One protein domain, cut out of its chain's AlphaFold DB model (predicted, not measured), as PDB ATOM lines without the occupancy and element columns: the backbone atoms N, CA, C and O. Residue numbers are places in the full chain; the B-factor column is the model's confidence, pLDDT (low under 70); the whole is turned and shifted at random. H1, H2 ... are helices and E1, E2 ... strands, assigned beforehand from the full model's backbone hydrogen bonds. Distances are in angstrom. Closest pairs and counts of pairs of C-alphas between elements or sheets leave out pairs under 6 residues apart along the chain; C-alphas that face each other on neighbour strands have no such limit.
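What this domain is: This is residues 13 to 58 of the 62 residues of an uncharacterized protein of Sodalis-like symbiont of Bactericera trigonica (UniProt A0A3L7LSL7). A two-stranded hairpin, E1 and E2, makes one limb of a loose L and the single long helix H1 the other, with a wide loop between the strands at the end away from H1. Residues 18 to 26 of that loop and residues 48 to 58, mostly in H1, stick out free. The 46 printed residues run E1, E2, H1, a mixed class with an antiparallel sheet; the whole is loose and flat, radius of gyration of the C-alphas 12.4 A, spans 30 by 28 by 13 A.

Where its parts are: Find C-alpha 13 at (-5.255, -38.358, 25.095), where E1, residues 13 to 15, begins; it is 6.3 A long. E2, residues 31 to 34, covers 10.5 A. H1, residues 40 to 56, runs 25.1 A to C-alpha 56 at (-6.837, -22.484, 34.029).

How they stand to each other: Look across the hairpin: E1 and E2 are antiparallel at 163 degrees, with N 13 and O 33 at 2.8 A, within hydrogen-bond range. E1 and H1 are apart. In H1, 11 of 13 O i to N i+4 pairs are within range.

The domain as a whole: The C-alphas of Phe 21 and Ala 40 are the two farthest apart, 31.9 A. The printed part has no cut. The link E1 to E2 is long, E2 to H1 tight. Look for pLDDT under 70 at residues 20 to 21.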
ATOM      1  N   ILE A  13      -4.990 -39.762  25.391       89.06
ATOM      2  CA  ILE A  13      -5.255 -38.358  25.095       89.06
ATOM      3  C   ILE A  13      -6.006 -38.286  23.771       89.06
ATOM      4  O   ILE A  13      -5.532 -38.788  22.753       89.06
ATOM      5  N   ALA A  14      -7.180 -37.654  23.789       89.81
ATOM      6  CA  ALA A  14      -7.907 -37.275  22.586       89.81
ATOM      7  C   ALA A  14      -7.623 -35.803  22.284       89.81
ATOM      8  O   ALA A  14      -7.878 -34.934  23.117       89.81
ATOM      9  N   LEU A  15      -7.084 -35.534  21.098       88.06
ATOM     10  CA  LEU A  15      -6.772 -34.195  20.628       88.06
ATOM     11  C   LEU A  15      -7.656 -33.862  19.432       88.06
ATOM     12  O   LEU A  15      -7.575 -34.504  18.385       88.06
ATOM     13  N   SER A  16      -8.469 -32.827  19.600       85.50
ATOM     14  CA  SER A  16      -9.364 -32.300  18.576       85.50
ATOM     15  C   SER A  16      -9.089 -30.820  18.371       85.50
ATOM     16  O   SER A  16      -8.707 -30.109  19.301       85.50
ATOM     17  N   ARG A  17      -9.299 -30.346  17.145       84.38
ATOM     18  CA  ARG A  17      -9.283 -28.918  16.842       84.38
ATOM     19  C   ARG A  17     -10.648 -28.325  17.186       84.38
ATOM     20  O   ARG A  17     -11.619 -28.600  16.487       84.38
ATOM     21  N   GLU A  18     -10.712 -27.492  18.217       77.62
ATOM     22  CA  GLU A  18     -11.900 -26.683  18.501       77.62
ATOM     23  C   GLU A  18     -11.733 -25.270  17.935       77.62
ATOM     24  O   GLU A  18     -11.020 -24.444  18.496       77.62
ATOM     25  N   GLY A  19     -12.395 -24.994  16.804       70.19
ATOM     26  CA  GLY A  19     -12.460 -23.655  16.203       70.19
ATOM     27  C   GLY A  19     -11.131 -23.102  15.650       70.19
ATOM     28  O   GLY A  19     -10.049 -23.642  15.867       70.19
ATOM     29  N   GLY A  20     -11.212 -22.013  14.874       66.56
ATOM     30  CA  GLY A  20     -10.052 -21.249  14.383       66.56
ATOM     31  C   GLY A  20      -9.556 -21.575  12.962       66.56
ATOM     32  O   GLY A  20      -9.795 -22.652  12.421       66.56
ATOM     33  N   PHE A  21      -8.838 -20.613  12.367       63.59
ATOM     34  CA  PHE A  21      -8.282 -20.628  10.997       63.59
ATOM     35  C   PHE A  21      -6.922 -21.349  10.867       63.59
ATOM     36  O   PHE A  21      -6.269 -21.262   9.829       63.59
ATOM     37  N   ALA A  22      -6.457 -22.050  11.905       72.69
ATOM     38  CA  ALA A  22      -5.165 -22.732  11.865       72.69
ATOM     39  C   ALA A  22      -5.252 -24.017  11.026       72.69
ATOM     40  O   ALA A  22      -5.911 -24.986  11.414       72.69
ATOM     41  N   PHE A  23      -4.568 -24.035   9.881       75.31
ATOM     42  CA  PHE A  23      -4.430 -25.233   9.058       75.31
ATOM     43  C   PHE A  23      -3.356 -26.152   9.650       75.31
ATOM     44  O   PHE A  23      -2.161 -25.891   9.528       75.31
ATOM     45  N   ILE A  24      -3.790 -27.232  10.307       80.31
ATOM     46  CA  ILE A  24      -2.913 -28.277  10.853       80.31
ATOM     47  C   ILE A  24      -3.306 -29.609  10.196       80.31
ATOM     48  O   ILE A  24      -4.219 -30.273  10.689       80.31
ATOM     49  N   PRO A  25      -2.643 -30.022   9.099       75.44
ATOM     50  CA  PRO A  25      -3.033 -31.205   8.322       75.44
ATOM     51  C   PRO A  25      -3.166 -32.480   9.162       75.44
ATOM     52  O   PRO A  25      -4.134 -33.222   9.031       75.44
ATOM     53  N   ALA A  26      -2.226 -32.700  10.086       79.75
ATOM     54  CA  ALA A  26      -2.209 -33.878  10.954       79.75
ATOM     55  C   ALA A  26      -3.358 -33.912  11.987       79.75
ATOM     56  O   ALA A  26      -3.614 -34.960  12.579       79.75
ATOM     57  N   LEU A  27      -4.063 -32.792  12.191       82.69
ATOM     58  CA  LEU A  27      -5.227 -32.646  13.077       82.69
ATOM     59  C   LEU A  27      -6.504 -32.282  12.300       82.69
ATOM     60  O   LEU A  27      -7.422 -31.679  12.854       82.69
ATOM     61  N   ALA A  28      -6.580 -32.647  11.012       79.25
ATOM     62  CA  ALA A  28      -7.810 -32.506  10.226       79.25
ATOM     63  C   ALA A  28      -8.984 -33.312  10.823       79.25
ATOM     64  O   ALA A  28     -10.142 -32.953  10.623       79.25
ATOM     65  N   GLY A  29      -8.679 -34.359  11.595       82.00
ATOM     66  CA  GLY A  29      -9.617 -35.092  12.439       82.00
ATOM     67  C   GLY A  29      -9.095 -35.246  13.869       82.00
ATOM     68  O   GLY A  29      -7.954 -34.890  14.172       82.00
ATOM     69  N   GLN A  30      -9.937 -35.794  14.747       87.06
ATOM     70  CA  GLN A  30      -9.542 -36.114  16.116       87.06
ATOM     71  C   GLN A  30      -8.434 -37.169  16.113       87.06
ATOM     72  O   GLN A  30      -8.609 -38.262  15.574       87.06
ATOM     73  N   GLN A  31      -7.329 -36.861  16.779       89.44
ATOM     74  CA  GLN A  31      -6.239 -37.797  17.018       89.44
ATOM     75  C   GLN A  31      -6.357 -38.398  18.412       89.44
ATOM     76  O   GLN A  31      -6.810 -37.745  19.354       89.44
ATOM     77  N   ARG A  32      -5.935 -39.654  18.552       89.50
ATOM     78  CA  ARG A  32      -5.845 -40.338  19.843       89.50
ATOM     79  C   ARG A  32      -4.486 -40.998  19.979       89.50
ATOM     80  O   ARG A  32      -4.030 -41.646  19.045       89.50
ATOM     81  N   PHE A  33      -3.867 -40.842  21.140       89.88
ATOM     82  CA  PHE A  33      -2.588 -41.472  21.456       89.88
ATOM     83  C   PHE A  33      -2.514 -41.811  22.942       89.88
ATOM     84  O   PHE A  33      -3.150 -41.151  23.767       89.88
ATOM     85  N   VAL A  34      -1.752 -42.849  23.284       90.69
ATOM     86  CA  VAL A  34      -1.554 -43.286  24.669       90.69
ATOM     87  C   VAL A  34      -0.232 -42.718  25.183       90.69
ATOM     88  O   VAL A  34       0.751 -42.660  24.447       90.69
ATOM     89  N   LEU A  35      -0.192 -42.267  26.441       89.75
ATOM     90  CA  LEU A  35       1.012 -41.647  27.011       89.75
ATOM     91  C   LEU A  35       2.243 -42.572  26.987       89.75
ATOM     92  O   LEU A  35       3.355 -42.072  26.835       89.75
ATOM     93  N   VAL A  36       2.060 -43.894  27.096       89.44
ATOM     94  CA  VAL A  36       3.156 -44.880  27.020       89.44
ATOM     95  C   VAL A  36       3.873 -44.900  25.666       89.44
ATOM     96  O   VAL A  36       5.057 -45.220  25.619       89.44
ATOM     97  N   ASP A  37       3.197 -44.512  24.581       91.06
ATOM     98  CA  ASP A  37       3.774 -44.530  23.230       91.06
ATOM     99  C   ASP A  37       4.703 -43.328  22.977       91.06
ATOM    100  O   ASP A  37       5.412 -43.259  21.970       91.06
ATOM    101  N   LEU A  38       4.708 -42.348  23.887       88.75
ATOM    102  CA  LEU A  38       5.575 -41.181  23.810       88.75
ATOM    103  C   LEU A  38       6.933 -41.475  24.462       88.75
ATOM    104  O   LEU A  38       6.990 -42.019  25.564       88.75
ATOM    105  N   PRO A  39       8.047 -41.005  23.869       92.19
ATOM    106  CA  PRO A  39       9.333 -40.983  24.553       92.19
ATOM    107  C   PRO A  39       9.218 -40.292  25.918       92.19
ATOM    108  O   PRO A  39       8.622 -39.213  26.000       92.19
ATOM    109  N   ALA A  40       9.842 -40.860  26.955       88.56
ATOM    110  CA  ALA A  40       9.797 -40.359  28.336       88.56
ATOM    111  C   ALA A  40       9.892 -38.819  28.476       88.56
ATOM    112  O   ALA A  40       8.974 -38.233  29.054       88.56
ATOM    113  N   PRO A  41      10.870 -38.114  27.863       91.81
ATOM    114  CA  PRO A  41      10.960 -36.655  28.002       91.81
ATOM    115  C   PRO A  41       9.774 -35.899  27.377       91.81
ATOM    116  O   PRO A  41       9.407 -34.814  27.830       91.81
ATOM    117  N   LYS A  42       9.144 -36.450  26.328       90.25
ATOM    118  CA  LYS A  42       7.932 -35.867  25.729       90.25
ATOM    119  C   LYS A  42       6.710 -36.119  26.606       90.25
ATOM    120  O   LYS A  42       5.894 -35.212  26.752       90.25
ATOM    121  N   CYS A  43       6.604 -37.313  27.187       89.81
ATOM    122  CA  CYS A  43       5.526 -37.672  28.106       89.81
ATOM    123  C   CYS A  43       5.530 -36.763  29.345       89.81
ATOM    124  O   CYS A  43       4.528 -36.112  29.629       89.81
ATOM    125  N   GLU A  44       6.682 -36.602  30.004       90.31
ATOM    126  CA  GLU A  44       6.835 -35.720  31.171       90.31
ATOM    127  C   GLU A  44       6.450 -34.271  30.856       90.31
ATOM    128  O   GLU A  44       5.666 -33.647  31.579       90.31
ATOM    129  N   ARG A  45       6.946 -33.746  29.728       91.38
ATOM    130  CA  ARG A  45       6.618 -32.392  29.271       91.38
ATOM    131  C   ARG A  45       5.121 -32.223  29.014       91.38
ATOM    132  O   ARG A  45       4.558 -31.192  29.384       91.38
ATOM    133  N   LEU A  46       4.483 -33.204  28.377       90.06
ATOM    134  CA  LEU A  46       3.052 -33.165  28.089       90.06
ATOM    135  C   LEU A  46       2.221 -33.228  29.375       90.06
ATOM    136  O   LEU A  46       1.314 -32.417  29.548       90.06
ATOM    137  N   CYS A  47       2.566 -34.118  30.307       89.62
ATOM    138  CA  CYS A  47       1.921 -34.204  31.615       89.62
ATOM    139  C   CYS A  47       2.021 -32.880  32.382       89.62
ATOM    140  O   CYS A  47       1.022 -32.392  32.912       89.62
ATOM    141  N   ALA A  48       3.199 -32.251  32.395       89.69
ATOM    142  CA  ALA A  48       3.388 -30.944  33.019       89.69
ATOM    143  C   ALA A  48       2.520 -29.853  32.365       89.69
ATOM    144  O   ALA A  48       1.928 -29.033  33.070       89.69
ATOM    145  N   LEU A  49       2.415 -29.851  31.030       89.88
ATOM    146  CA  LEU A  49       1.580 -28.906  30.287       89.88
ATOM    147  C   LEU A  49       0.094 -29.073  30.632       89.88
ATOM    148  O   LEU A  49      -0.561 -28.090  30.975       89.88
ATOM    149  N   ILE A  50      -0.424 -30.304  30.575       87.62
ATOM    150  CA  ILE A  50      -1.837 -30.597  30.847       87.62
ATOM    151  C   ILE A  50      -2.189 -30.210  32.284       87.62
ATOM    152  O   ILE A  50      -3.181 -29.518  32.495       87.62
ATOM    153  N   ASN A  51      -1.354 -30.572  33.263       87.00
ATOM    154  CA  ASN A  51      -1.588 -30.222  34.666       87.00
ATOM    155  C   ASN A  51      -1.637 -28.704  34.896       87.00
ATOM    156  O   ASN A  51      -2.462 -28.228  35.673       87.00
ATOM    157  N   ARG A  52      -0.797 -27.925  34.202       87.00
ATOM    158  CA  ARG A  52      -0.843 -26.454  34.268       87.00
ATOM    159  C   ARG A  52      -2.097 -25.887  33.606       87.00
ATOM    160  O   ARG A  52      -2.749 -25.029  34.188       87.00
ATOM    161  N   ALA A  53      -2.449 -26.368  32.412       84.50
ATOM    162  CA  ALA A  53      -3.633 -25.910  31.684       84.50
ATOM    163  C   ALA A  53      -4.933 -26.238  32.433       84.50
ATOM    164  O   ALA A  53      -5.870 -25.446  32.448       84.50
ATOM    165  N   ALA A  54      -4.966 -27.378  33.114       81.44
ATOM    166  CA  ALA A  54      -6.106 -27.824  33.890       81.44
ATOM    167  C   ALA A  54      -6.470 -26.882  35.052       81.44
ATOM    168  O   ALA A  54      -7.644 -26.769  35.399       81.44
ATOM    169  N   LEU A  55      -5.491 -26.169  35.623       76.56
ATOM    170  CA  LEU A  55      -5.743 -25.121  36.619       76.56
ATOM    171  C   LEU A  55      -6.480 -23.920  36.012       76.56
ATOM    172  O   LEU A  55      -7.327 -23.327  36.670       76.56
ATOM    173  N   LEU A  56      -6.194 -23.589  34.751       78.44
ATOM    174  CA  LEU A  56      -6.837 -22.484  34.029       78.44
ATOM    175  C   LEU A  56      -8.248 -22.839  33.546       78.44
ATOM    176  O   LEU A  56      -9.055 -21.950  33.304       78.44
ATOM    177  N   ALA A  57      -8.545 -24.130  33.404       73.44
ATOM    178  CA  ALA A  57      -9.857 -24.626  32.998       73.44
ATOM    179  C   ALA A  57     -10.866 -24.703  34.160       73.44
ATOM    180  O   ALA A  57     -12.007 -25.123  33.953       73.44
ATOM    181  N   GLN A  58     -10.470 -24.339  35.387       71.00
ATOM    182  CA  GLN A  58     -11.404 -24.290  36.505       71.00
ATOM    183  C   GLN A  58     -12.367 -23.103  36.333       71.00
ATOM    184  O   GLN A  58     -11.917 -21.990  36.063       71.00
TER     185      GLN A  58